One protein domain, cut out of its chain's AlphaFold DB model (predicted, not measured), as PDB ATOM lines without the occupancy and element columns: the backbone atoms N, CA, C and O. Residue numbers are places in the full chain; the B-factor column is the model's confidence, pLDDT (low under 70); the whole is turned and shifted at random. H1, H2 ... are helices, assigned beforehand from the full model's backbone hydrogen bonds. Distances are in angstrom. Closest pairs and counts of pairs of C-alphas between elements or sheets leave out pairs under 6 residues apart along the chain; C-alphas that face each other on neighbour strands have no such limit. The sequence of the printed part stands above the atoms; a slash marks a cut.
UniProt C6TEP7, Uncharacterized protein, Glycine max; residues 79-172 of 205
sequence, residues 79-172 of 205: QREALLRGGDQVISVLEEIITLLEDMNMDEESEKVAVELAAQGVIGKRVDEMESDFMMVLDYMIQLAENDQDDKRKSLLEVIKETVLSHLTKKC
ATOM      1  N   GLN A  79     115.949 113.075  58.657       62.50
ATOM      2  CA  GLN A  79     116.361 114.391  59.151       62.50
ATOM      3  C   GLN A  79     116.106 114.558  60.658       62.50
ATOM      4  O   GLN A  79     116.918 115.154  61.364       62.50
ATOM      5  N   ARG A  80     115.008 113.999  61.182       69.94
ATOM      6  CA  ARG A  80     114.743 113.974  62.629       69.94
ATOM      7  C   ARG A  80     115.757 113.112  63.378       69.94
ATOM      8  O   ARG A  80     116.203 113.507  64.448       69.94
ATOM      9  N   GLU A  81     116.114 111.951  62.839       72.25
ATOM     10  CA  GLU A  81     117.105 111.068  63.460       72.25
ATOM     11  C   GLU A  81     118.509 111.695  63.467       72.25
ATOM     12  O   GLU A  81     119.181 111.655  64.494       72.25
ATOM     13  N   ALA A  82     118.903 112.355  62.375       72.88
ATOM     14  CA  ALA A  82     120.135 113.141  62.274       72.88
ATOM     15  C   ALA A  82     120.213 114.252  63.336       72.88
ATOM     16  O   ALA A  82     121.227 114.410  64.015       72.88
ATOM     17  N   LEU A  83     119.115 114.990  63.541       75.00
ATOM     18  CA  LEU A  83     119.034 116.021  64.582       75.00
ATOM     19  C   LEU A  83     119.179 115.441  65.995       75.00
ATOM     20  O   LEU A  83     119.834 116.052  66.836       75.00
ATOM     21  N   LEU A  84     118.586 114.274  66.261       75.50
ATOM     22  CA  LEU A  84     118.705 113.601  67.557       75.50
ATOM     23  C   LEU A  84     120.142 113.120  67.802       75.50
ATOM     24  O   LEU A  84     120.707 113.414  68.851       75.50
ATOM     25  N   ARG A  85     120.765 112.468  66.811       79.88
ATOM     26  CA  ARG A  85     122.150 111.971  66.902       79.88
ATOM     27  C   ARG A  85     123.165 113.100  67.061       79.88
ATOM     28  O   ARG A  85     124.002 113.056  67.961       79.88
ATOM     29  N   GLY A  86     123.064 114.140  66.232       79.44
ATOM     30  CA  GLY A  86     123.905 115.328  66.360       79.44
ATOM     31  C   GLY A  86     123.663 116.060  67.683       79.44
ATOM     32  O   GLY A  86     124.609 116.561  68.287       79.44
ATOM     33  N   GLY A  87     122.421 116.059  68.179       80.75
ATOM     34  CA  GLY A  87     122.042 116.624  69.475       80.75
ATOM     35  C   GLY A  87     122.743 115.943  70.637       80.75
ATOM     36  O   GLY A  87     123.383 116.626  71.434       80.75
ATOM     37  N   ASP A  88     122.703 114.613  70.686       84.38
ATOM     38  CA  ASP A  88     123.396 113.826  71.709       84.38
ATOM     39  C   ASP A  88     124.912 114.081  71.684       84.38
ATOM     40  O   ASP A  88     125.548 114.228  72.731       84.38
ATOM     41  N   GLN A  89     125.495 114.219  70.488       86.62
ATOM     42  CA  GLN A  89     126.910 114.556  70.327       86.62
ATOM     43  C   GLN A  89     127.248 115.954  70.882       86.62
ATOM     44  O   GLN A  89     128.257 116.111  71.574       86.62
ATOM     45  N   VAL A  90     126.410 116.966  70.625       85.88
ATOM     46  CA  VAL A  90     126.603 118.322  71.173       85.88
ATOM     47  C   VAL A  90     126.435 118.334  72.695       85.88
ATOM     48  O   VAL A  90     127.257 118.934  73.387       85.88
ATOM     49  N   ILE A  91     125.431 117.631  73.229       85.88
ATOM     50  CA  ILE A  91     125.222 117.488  74.680       85.88
ATOM     51  C   ILE A  91     126.455 116.871  75.332       85.88
ATOM     52  O   ILE A  91     126.983 117.424  76.293       85.88
ATOM     53  N   SER A  92     126.966 115.775  74.770       89.12
ATOM     54  CA  SER A  92     128.146 115.087  75.295       89.12
ATOM     55  C   SER A  92     129.384 115.994  75.335       89.12
ATOM     56  O   SER A  92     130.158 115.964  76.293       89.12
ATOM     57  N   VAL A  93     129.564 116.855  74.325       88.44
ATOM     58  CA  VAL A  93     130.624 117.876  74.324       88.44
ATOM     59  C   VAL A  93     130.448 118.879  75.451       88.44
ATOM     60  O   VAL A  93     131.409 119.146  76.171       88.44
ATOM     61  N   LEU A  94     129.240 119.407  75.615       85.12
ATOM     62  CA  LEU A  94     128.939 120.384  76.654       85.12
ATOM     63  C   LEU A  94     129.155 119.801  78.055       85.12
ATOM     64  O   LEU A  94     129.802 120.440  78.881       85.12
ATOM     65  N   GLU A  95     128.668 118.589  78.313       83.88
ATOM     66  CA  GLU A  95     128.806 117.920  79.609       83.88
ATOM     67  C   GLU A  95     130.269 117.672  79.981       83.88
ATOM     68  O   GLU A  95     130.660 117.920  81.124       83.88
ATOM     69  N   GLU A  96     131.104 117.239  79.032       85.69
ATOM     70  CA  GLU A  96     132.529 117.020  79.305       85.69
ATOM     71  C   GLU A  96     133.257 118.343  79.580       85.69
ATOM     72  O   GLU A  96     134.057 118.407  80.511       85.69
ATOM     73  N   ILE A  97     132.954 119.411  78.832       81.94
ATOM     74  CA  ILE A  97     133.522 120.746  79.095       81.94
ATOM     75  C   ILE A  97     133.135 121.215  80.500       81.94
ATOM     76  O   ILE A  97     133.997 121.661  81.252       81.94
ATOM     77  N   ILE A  98     131.863 121.080  80.878       81.25
ATOM     78  CA  ILE A  98     131.377 121.475  82.204       81.25
ATOM     79  C   ILE A  98     132.066 120.653  83.294       81.25
ATOM     80  O   ILE A  98     132.553 121.232  84.256       81.25
ATOM     81  N   THR A  99     132.172 119.335  83.121       81.44
ATOM     82  CA  THR A  99     132.820 118.447  84.100       81.44
ATOM     83  C   THR A  99     134.289 118.822  84.315       81.44
ATOM     84  O   THR A  99     134.762 118.832  85.446       81.44
ATOM     85  N   LEU A 100     135.018 119.177  83.250       78.50
ATOM     86  CA  LEU A 100     136.419 119.603  83.360       78.50
ATOM     87  C   LEU A 100     136.584 120.922  84.121       78.50
ATOM     88  O   LEU A 100     137.602 121.126  84.777       78.50
ATOM     89  N   LEU A 101     135.601 121.813  84.008       74.88
ATOM     90  CA  LEU A 101     135.624 123.130  84.636       74.88
ATOM     91  C   LEU A 101     134.991 123.134  86.037       74.88
ATOM     92  O   LEU A 101     135.259 124.050  86.807       74.88
ATOM     93  N   GLU A 102     134.183 122.128  86.387       73.81
ATOM     94  CA  GLU A 102     133.454 122.052  87.663       73.81
ATOM     95  C   GLU A 102     134.391 121.978  88.880       73.81
ATOM     96  O   GLU A 102     134.106 122.581  89.915       73.81
ATOM     97  N   ASP A 103     135.537 121.311  88.735       59.59
ATOM     98  CA  ASP A 103     136.527 121.154  89.806       59.59
ATOM     99  C   ASP A 103     137.534 122.322  89.884       59.59
ATOM    100  O   ASP A 103     138.361 122.386  90.800       59.59
ATOM    101  N   MET A 104     137.492 123.262  88.932       60.16
ATOM    102  CA  MET A 104     138.436 124.376  88.853       60.16
ATOM    103  C   MET A 104     137.878 125.620  89.550       60.16
ATOM    104  O   MET A 104     136.853 126.177  89.165       60.16
ATOM    105  N   ASN A 105     138.591 126.120  90.563       55.78
ATOM    106  CA  ASN A 105     138.270 127.411  91.175       55.78
ATOM    107  C   ASN A 105     138.813 128.546  90.291       55.78
ATOM    108  O   ASN A 105     139.973 128.934  90.436       55.78
ATOM    109  N   MET A 106     137.994 129.023  89.350       64.38
ATOM    110  CA  MET A 106     138.392 130.005  88.334       64.38
ATOM    111  C   MET A 106     137.990 131.431  88.713       64.38
ATOM    112  O   MET A 106     136.884 131.678  89.192       64.38
ATOM    113  N   ASP A 107     138.900 132.371  88.486       67.94
ATOM    114  CA  ASP A 107     138.651 133.808  88.532       67.94
ATOM    115  C   ASP A 107     137.956 134.303  87.251       67.94
ATOM    116  O   ASP A 107     138.099 133.720  86.176       67.94
ATOM    117  N   GLU A 108     137.209 135.403  87.370       69.06
ATOM    118  CA  GLU A 108     136.367 135.963  86.296       69.06
ATOM    119  C   GLU A 108     137.186 136.402  85.063       69.06
ATOM    120  O   GLU A 108     136.679 136.391  83.943       69.06
ATOM    121  N   GLU A 109     138.472 136.727  85.241       64.44
ATOM    122  CA  GLU A 109     139.381 137.082  84.141       64.44
ATOM    123  C   GLU A 109     139.894 135.847  83.381       64.44
ATOM    124  O   GLU A 109     140.054 135.891  82.156       64.44
ATOM    125  N   SER A 110     140.118 134.733  84.080       65.06
ATOM    126  CA  SER A 110     140.657 133.496  83.495       65.06
ATOM    127  C   SER A 110     139.586 132.559  82.939       65.06
ATOM    128  O   SER A 110     139.890 131.645  82.174       65.06
ATOM    129  N   GLU A 111     138.325 132.789  83.282       68.88
ATOM    130  CA  GLU A 111     137.210 131.921  82.929       68.88
ATOM    131  C   GLU A 111     137.027 131.725  81.421       68.88
ATOM    132  O   GLU A 111     136.919 130.593  80.947       68.88
ATOM    133  N   LYS A 112     137.044 132.813  80.645       70.38
ATOM    134  CA  LYS A 112     136.903 132.726  79.186       70.38
ATOM    135  C   LYS A 112     138.017 131.874  78.575       70.38
ATOM    136  O   LYS A 112     137.759 131.025  77.725       70.38
ATOM    137  N   VAL A 113     139.248 132.082  79.041       73.12
ATOM    138  CA  VAL A 113     140.426 131.345  78.573       73.12
ATOM    139  C   VAL A 113     140.321 129.869  78.956       73.12
ATOM    140  O   VAL A 113     140.631 128.997  78.149       73.12
ATOM    141  N   ALA A 114     139.834 129.564  80.156       73.94
ATOM    142  CA  ALA A 114     139.647 128.191  80.598       73.94
ATOM    143  C   ALA A 114     138.556 127.457  79.807       73.94
ATOM    144  O   ALA A 114     138.763 126.306  79.423       73.94
ATOM    145  N   VAL A 115     137.442 128.125  79.491       78.50
ATOM    146  CA  VAL A 115     136.388 127.572  78.627       78.50
ATOM    147  C   VAL A 115     136.934 127.272  77.232       78.50
ATOM    148  O   VAL A 115     136.704 126.181  76.711       78.50
ATOM    149  N   GLU A 116     137.706 128.187  76.640       73.69
ATOM    150  CA  GLU A 116     138.343 127.967  75.335       73.69
ATOM    151  C   GLU A 116     139.320 126.779  75.364       73.69
ATOM    152  O   GLU A 116     139.302 125.937  74.464       73.69
ATOM    153  N   LEU A 117     140.148 126.665  76.408       77.56
ATOM    154  CA  LEU A 117     141.099 125.559  76.567       77.56
ATOM    155  C   LEU A 117     140.395 124.214  76.789       77.56
ATOM    156  O   LEU A 117     140.785 123.211  76.186       77.56
ATOM    157  N   ALA A 118     139.343 124.183  77.609       78.81
ATOM    158  CA  ALA A 118     138.535 122.989  77.827       78.81
ATOM    159  C   ALA A 118     137.828 122.561  76.536       78.81
ATOM    160  O   ALA A 118     137.913 121.395  76.149       78.81
ATOM    161  N   ALA A 119     137.215 123.504  75.814       83.38
ATOM    162  CA  ALA A 119     136.595 123.240  74.521       83.38
ATOM    163  C   ALA A 119     137.610 122.660  73.526       83.38
ATOM    164  O   ALA A 119     137.346 121.626  72.915       83.38
ATOM    165  N   GLN A 120     138.803 123.251  73.416       78.88
ATOM    166  CA  GLN A 120     139.872 122.729  72.560       78.88
ATOM    167  C   GLN A 120     140.299 121.312  72.951       78.88
ATOM    168  O   GLN A 120     140.478 120.466  72.072       78.88
ATOM    169  N   GLY A 121     140.444 121.044  74.249       81.62
ATOM    170  CA  GLY A 121     140.821 119.730  74.761       81.62
ATOM    171  C   GLY A 121     139.759 118.662  74.502       81.62
ATOM    172  O   GLY A 121     140.100 117.537  74.155       81.62
ATOM    173  N   VAL A 122     138.480 119.003  74.636       86.50
ATOM    174  CA  VAL A 122     137.357 118.079  74.436       86.50
ATOM    175  C   VAL A 122     137.095 117.834  72.953       86.50
ATOM    176  O   VAL A 122     137.051 116.690  72.502       86.50
ATOM    177  N   ILE A 123     136.970 118.902  72.169       87.94
ATOM    178  CA  ILE A 123     136.676 118.834  70.733       87.94
ATOM    179  C   ILE A 123     137.854 118.204  69.993       87.94
ATOM    180  O   ILE A 123     137.658 117.322  69.162       87.94
ATOM    181  N   GLY A 124     139.088 118.570  70.345       83.06
ATOM    182  CA  GLY A 124     140.288 118.035  69.707       83.06
ATOM    183  C   GLY A 124     140.457 116.517  69.830       83.06
ATOM    184  O   GLY A 124     141.162 115.939  69.007       83.06
ATOM    185  N   LYS A 125     139.805 115.862  70.803       84.88
ATOM    186  CA  LYS A 125     139.815 114.395  70.941       84.88
ATOM    187  C   LYS A 125     138.936 113.681  69.914       84.88
ATOM    188  O   LYS A 125     139.255 112.557  69.554       84.88
ATOM    189  N   ARG A 126     137.820 114.294  69.502       84.75
ATOM    190  CA  ARG A 126     136.728 113.602  68.787       84.75
ATOM    191  C   ARG A 126     136.210 114.310  67.538       84.75
ATOM    192  O   ARG A 126     135.332 113.789  66.870       84.75
ATOM    193  N   VAL A 127     136.750 115.474  67.188       84.31
ATOM    194  CA  VAL A 127     136.340 116.234  65.993       84.31
ATOM    195  C   VAL A 127     136.588 115.496  64.678       84.31
ATOM    196  O   VAL A 127     135.854 115.715  63.721       84.31
ATOM    197  N   ASP A 128     137.569 114.589  64.629       81.50
ATOM    198  CA  ASP A 128     137.796 113.729  63.458       81.50
ATOM    199  C   ASP A 128     136.700 112.651  63.297       81.50
ATOM    200  O   ASP A 128     136.520 112.115  62.205       81.50
ATOM    201  N   GLU A 129     135.974 112.340  64.374       83.31
ATOM    202  CA  GLU A 129     134.914 111.322  64.444       83.31
ATOM    203  C   GLU A 129     133.506 111.945  64.495       83.31
ATOM    204  O   GLU A 129     132.507 111.226  64.508       83.31
ATOM    205  N   MET A 130     133.413 113.280  64.534       83.69
ATOM    206  CA  MET A 130     132.137 113.996  64.562       83.69
ATOM    207  C   MET A 130     131.364 113.792  63.259       83.69
ATOM    208  O   MET A 130     131.918 113.839  62.159       83.69
ATOM    209  N   GLU A 131     130.054 113.593  63.392       80.12
ATOM    210  CA  GLU A 131     129.169 113.397  62.245       80.12
ATOM    211  C   GLU A 131     128.897 114.736  61.539       80.12
ATOM    212  O   GLU A 131     128.968 115.805  62.150       80.12
ATOM    213  N   SER A 132     128.539 114.704  60.249       78.56
ATOM    214  CA  SER A 132     128.193 115.922  59.490       78.56
ATOM    215  C   SER A 132     127.050 116.715  60.125       78.56
ATOM    216  O   SER A 132     126.981 117.939  59.990       78.56
ATOM    217  N   ASP A 133     126.177 116.016  60.843       84.12
ATOM    218  CA  ASP A 133     124.967 116.562  61.446       84.12
ATOM    219  C   ASP A 133     125.273 117.383  62.706       84.12
ATOM    220  O   ASP A 133     124.475 118.235  63.095       84.12
ATOM    221  N   PHE A 134     126.462 117.209  63.292       88.00
ATOM    222  CA  PHE A 134     126.919 117.959  64.458       88.00
ATOM    223  C   PHE A 134     126.884 119.473  64.220       88.00
ATOM    224  O   PHE A 134     126.306 120.208  65.015       88.00
ATOM    225  N   MET A 135     127.455 119.952  63.109       88.62
ATOM    226  CA  MET A 135     127.515 121.390  62.812       88.62
ATOM    227  C   MET A 135     126.126 121.984  62.558       88.62
ATOM    228  O   MET A 135     125.843 123.095  63.000       88.62
ATOM    229  N   MET A 136     125.250 121.229  61.889       86.88
ATOM    230  CA  MET A 136     123.862 121.635  61.657       86.88
ATOM    231  C   MET A 136     123.099 121.759  62.978       86.88
ATOM    232  O   MET A 136     122.398 122.746  63.199       86.88
ATOM    233  N   VAL A 137     123.242 120.771  63.864       88.56
ATOM    234  CA  VAL A 137     122.596 120.802  65.178       88.56
ATOM    235  C   VAL A 137     123.167 121.915  66.047       88.56
ATOM    236  O   VAL A 137     122.408 122.609  66.716       88.56
ATOM    237  N   LEU A 138     124.478 122.143  66.003       89.00
ATOM    238  CA  LEU A 138     125.119 123.223  66.740       89.00
ATOM    239  C   LEU A 138     124.582 124.596  66.306       89.00
ATOM    240  O   LEU A 138     124.221 125.408  67.154       89.00
ATOM    241  N   ASP A 139     124.438 124.826  64.999       90.12
ATOM    242  CA  ASP A 139     123.824 126.046  64.461       90.12
ATOM    243  C   ASP A 139     122.356 126.193  64.876       90.12
ATOM    244  O   ASP A 139     121.918 127.288  65.239       90.12
ATOM    245  N   TYR A 140     121.599 125.093  64.884       87.88
ATOM    246  CA  TYR A 140     120.223 125.084  65.376       87.88
ATOM    247  C   TYR A 140     120.140 125.419  66.874       87.88
ATOM    248  O   TYR A 140     119.293 126.209  67.285       87.88
ATOM    249  N   MET A 141     121.043 124.882  67.697       85.44
ATOM    250  CA  MET A 141     121.094 125.179  69.131       85.44
ATOM    251  C   MET A 141     121.479 126.630  69.420       85.44
ATOM    252  O   MET A 141     120.949 127.211  70.366       85.44
ATOM    253  N   ILE A 142     122.352 127.231  68.608       89.62
ATOM    254  CA  ILE A 142     122.677 128.663  68.695       89.62
ATOM    255  C   ILE A 142     121.430 129.501  68.397       89.62
ATOM    256  O   ILE A 142     121.111 130.415  69.154       89.62
ATOM    257  N   GLN A 143     120.684 129.167  67.337       88.44
ATOM    258  CA  GLN A 143     119.426 129.849  67.011       88.44
ATOM    259  C   GLN A 143     118.381 129.685  68.118       88.44
ATOM    260  O   GLN A 143     117.675 130.632  68.451       88.44
ATOM    261  N   LEU A 144     118.287 128.494  68.712       87.12
ATOM    262  CA  LEU A 144     117.396 128.247  69.838       87.12
ATOM    263  C   LEU A 144     117.792 129.092  71.058       87.12
ATOM    264  O   LEU A 144     116.927 129.688  71.694       87.12
ATOM    265  N   ALA A 145     119.091 129.204  71.348       84.50
ATOM    266  CA  ALA A 145     119.598 130.047  72.425       84.50
ATOM    267  C   ALA A 145     119.319 131.541  72.199       84.50
ATOM    268  O   ALA A 145     118.952 132.227  73.152       84.50
ATOM    269  N   GLU A 146     119.416 132.017  70.955       89.75
ATOM    270  CA  GLU A 146     119.038 133.384  70.570       89.75
ATOM    271  C   GLU A 146     117.549 133.653  70.823       89.75
ATOM    272  O   GLU A 146     117.184 134.661  71.429       89.75
ATOM    273  N   ASN A 147     116.683 132.731  70.393       87.62
ATOM    274  CA  ASN A 147     115.233 132.862  70.546       87.62
ATOM    275  C   ASN A 147     114.801 132.871  72.019       87.62
ATOM    276  O   ASN A 147     113.876 133.593  72.388       87.62
ATOM    277  N   ASP A 148     115.491 132.095  72.854       86.31
ATOM    278  CA  ASP A 148     115.242 132.010  74.294       86.31
ATOM    279  C   ASP A 148     115.912 133.152  75.094       86.31
ATOM    280  O   ASP A 148     115.774 133.190  76.318       86.31
ATOM    281  N   GLN A 149     116.635 134.073  74.436       85.88
ATOM    282  CA  GLN A 149     117.445 135.135  75.063       85.88
ATOM    283  C   GLN A 149     118.443 134.610  76.110       85.88
ATOM    284  O   GLN A 149     118.674 135.218  77.157       85.88
ATOM    285  N   ASP A 150     119.042 133.451  75.834       82.44
ATOM    286  CA  ASP A 150     120.050 132.831  76.689       82.44
ATOM    287  C   ASP A 150     121.459 133.121  76.152       82.44
ATOM    288  O   ASP A 150     122.106 132.274  75.529       82.44
ATOM    289  N   ASP A 151     121.941 134.339  76.414       85.00
ATOM    290  CA  ASP A 151     123.255 134.823  75.965       85.00
ATOM    291  C   ASP A 151     124.417 133.946  76.459       85.00
ATOM    292  O   ASP A 151     125.457 133.821  75.803       85.00
ATOM    293  N   LYS A 152     124.254 133.294  77.618       80.12
ATOM    294  CA  LYS A 152     125.282 132.423  78.204       80.12
ATOM    295  C   LYS A 152     125.380 131.113  77.434       80.12
ATOM    296  O   LYS A 152     126.472 130.705  77.045       80.12
ATOM    297  N   ARG A 153     124.242 130.468  77.169       80.69
ATOM    298  CA  ARG A 153     124.201 129.251  76.347       80.69
ATOM    299  C   ARG A 153     124.663 129.540  74.924       80.69
ATOM    300  O   ARG A 153     125.436 128.760  74.374       80.69
ATOM    301  N   LYS A 154     124.248 130.674  74.361       87.38
ATOM    302  CA  LYS A 154     124.678 131.120  73.036       87.38
ATOM    303  C   LYS A 154     126.193 131.297  72.958       87.38
ATOM    304  O   LYS A 154     126.820 130.677  72.107       87.38
ATOM    305  N   SER A 155     126.787 132.086  73.856       86.00
ATOM    306  CA  SER A 155     128.234 132.355  73.834       86.00
ATOM    307  C   SER A 155     129.077 131.086  73.991       86.00
ATOM    308  O   SER A 155     130.080 130.932  73.299       86.00
ATOM    309  N   LEU A 156     128.649 130.128  74.820       85.56
ATOM    310  CA  LEU A 156     129.319 128.828  74.932       85.56
ATOM    311  C   LEU A 156     129.234 128.010  73.631       85.56
ATOM    312  O   LEU A 156     130.239 127.459  73.180       85.56
ATOM    313  N   LEU A 157     128.052 127.938  73.012       88.06
ATOM    314  CA  LEU A 157     127.861 127.233  71.740       88.06
ATOM    315  C   LEU A 157     128.654 127.887  70.598       88.06
ATOM    316  O   LEU A 157     129.211 127.180  69.757       88.06
ATOM    317  N   GLU A 158     128.766 129.216  70.589       89.44
ATOM    318  CA  GLU A 158     129.611 129.959  69.650       89.44
ATOM    319  C   GLU A 158     131.098 129.633  69.846       89.44
ATOM    320  O   GLU A 158     131.789 129.353  68.868       89.44
ATOM    321  N   VAL A 159     131.590 129.564  71.090       88.12
ATOM    322  CA  VAL A 159     132.974 129.138  71.377       88.12
ATOM    323  C   VAL A 159     133.237 127.718  70.867       88.12
ATOM    324  O   VAL A 159     134.289 127.451  70.277       88.12
ATOM    325  N   ILE A 160     132.285 126.801  71.040       86.81
ATOM    326  CA  ILE A 160     132.387 125.425  70.531       86.81
ATOM    327  C   ILE A 160     132.421 125.417  69.002       86.81
ATOM    328  O   ILE A 160     133.287 124.765  68.416       86.81
ATOM    329  N   LYS A 161     131.534 126.179  68.355       91.06
ATOM    330  CA  LYS A 161     131.481 126.310  66.894       91.06
ATOM    331  C   LYS A 161     132.803 126.821  66.336       91.06
ATOM    332  O   LYS A 161     133.377 126.194  65.446       91.06
ATOM    333  N   GLU A 162     133.320 127.911  66.893       88.38
ATOM    334  CA  GLU A 162     134.610 128.477  66.497       88.38
ATOM    335  C   GLU A 162     135.760 127.495  66.737       88.38
ATOM    336  O   GLU A 162     136.661 127.369  65.909       88.38
ATOM    337  N   THR A 163     135.721 126.726  67.825       85.81
ATOM    338  CA  THR A 163     136.753 125.723  68.122       85.81
ATOM    339  C   THR A 163     136.747 124.573  67.116       85.81
ATOM    340  O   THR A 163     137.814 124.154  66.659       85.81
ATOM    341  N   VAL A 164     135.568 124.091  66.719       86.62
ATOM    342  CA  VAL A 164     135.416 123.046  65.695       86.62
ATOM    343  C   VAL A 164     135.926 123.555  64.349       86.62
ATOM    344  O   VAL A 164     136.773 122.913  63.727       86.62
ATOM    345  N   LEU A 165     135.500 124.751  63.935       87.19
ATOM    346  CA  LEU A 165     135.976 125.390  62.704       87.19
ATOM    347  C   LEU A 165     137.493 125.619  62.734       87.19
ATOM    348  O   LEU A 165     138.185 125.328  61.757       87.19
ATOM    349  N   SER A 166     138.041 126.077  63.861       82.88
ATOM    350  CA  SER A 166     139.484 126.240  64.063       82.88
ATOM    351  C   SER A 166     140.226 124.910  63.925       82.88
ATOM    352  O   SER A 166     141.289 124.848  63.309       82.88
ATOM    353  N   HIS A 167     139.670 123.821  64.455       80.31
ATOM    354  CA  HIS A 167     140.294 122.508  64.364       80.31
ATOM    355  C   HIS A 167     140.270 121.952  62.931       80.31
ATOM    356  O   HIS A 167     141.293 121.470  62.441       80.31
ATOM    357  N   LEU A 168     139.148 122.097  62.220       73.88
ATOM    358  CA  LEU A 168     139.021 121.691  60.817       73.88
ATOM    359  C   LEU A 168     139.944 122.507  59.898       73.88
ATOM    360  O   LEU A 168     140.592 121.953  59.010       73.88
ATOM    361  N   THR A 169     140.067 123.814  60.141       69.75
ATOM    362  CA  THR A 169     140.925 124.711  59.346       69.75
ATOM    363  C   THR A 169     142.418 124.509  59.612       69.75
ATOM    364  O   THR A 169     143.214 124.597  58.676       69.75
ATOM    365  N   LYS A 170     142.814 124.148  60.842       65.94
ATOM    366  CA  LYS A 170     144.194 123.746  61.183       65.94
ATOM    367  C   LYS A 170     144.598 122.410  60.551       65.94
ATOM    368  O   LYS A 170     145.781 122.203  60.285       65.94
ATOM    369  N   LYS A 171     143.634 121.519  60.288       55.62
ATOM    370  CA  LYS A 171     143.848 120.251  59.575       55.62
ATOM    371  C   LYS A 171     143.691 120.346  58.060       55.62
ATOM    372  O   LYS A 171     143.996 119.367  57.379       55.62
ATOM    373  N   CYS A 172     143.277 121.490  57.505       49.12
ATOM    374  CA  CYS A 172     143.284 121.681  56.057       49.12
ATOM    375  C   CYS A 172     144.714 121.481  55.536       49.12
ATOM    376  O   CYS A 172     145.601 122.268  55.877       49.12
TER     377      CYS A 172
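What this domain is: This is residues 79 to 172 of the 205 residues of an uncharacterized protein of Glycine max (UniProt C6TEP7). One long helix, H1, runs nearly along the longest axis, and a hairpin of two helices, H3 and H4, lies over one side of it, H3 crossing its first half. H2 folds back on the same side of H1, crossing its second half and packing on H4. The printed part has 94 residues, with four named helices in the order H1, H2, H3, H4 and no named strand: all helix, with mostly crossed packing. It is compact, with a radius of gyration of the C-alphas of 13.3 A and spans of 42 by 34 by 21 A.

How they stand to each other: Start with H1, residues 79 to 102. Its residues 93 to 101 alone touch H2, residues 111 to 126, at a steep tilt of 51 degrees, opposite ways; the closest C-alphas, of Ile 97 and Ala 118, are 5.6 A apart. Look next at residues 82 to 90 of H1, which touch residues 133 to 138 of H3, residues 133 to 147, about perpendicular at 74 degrees; the closest C-alphas, of Gly 86 and Phe 134, are 4.4 A apart. H3 and H4, residues 151 to 170, touch as a helical hairpin at a shallow tilt of 27 degrees, opposite ways, with the C-alphas of Ala 145 and Lys 154 closest at 5.2 A. Residues 159 to 167 of H4 touch H2 at a steep tilt of 49 degrees, the same way; the closest C-alphas, of Gln 120 and Thr 163, are 6.2 A apart. H1 and H4 are near each other, and H2 and H3 are apart. In H1, H3 and H4 every O i to N i+4 pair is within hydrogen-bond range; in H2, 10 of 12 are.

Where its parts are: Find C-alpha 79 at (116.361, 114.391, 59.151); from there H1 runs 34.1 A to C-alpha 102. H2 measures 23.1 A and H3 21.1 A. H4 runs 27.9 A to C-alpha 170 at (144.194, 123.746, 61.183).

The domain as a whole: The two farthest C-alphas, of Gln 79 and Asp 107, are 41.7 A apart. The printed part has no cut; the link H3 to H4 is tight, the other two short. Mean pLDDT of the printed part is 80.0, and residues 79 to 80, 103 to 111 and 169 to 172 are under 70.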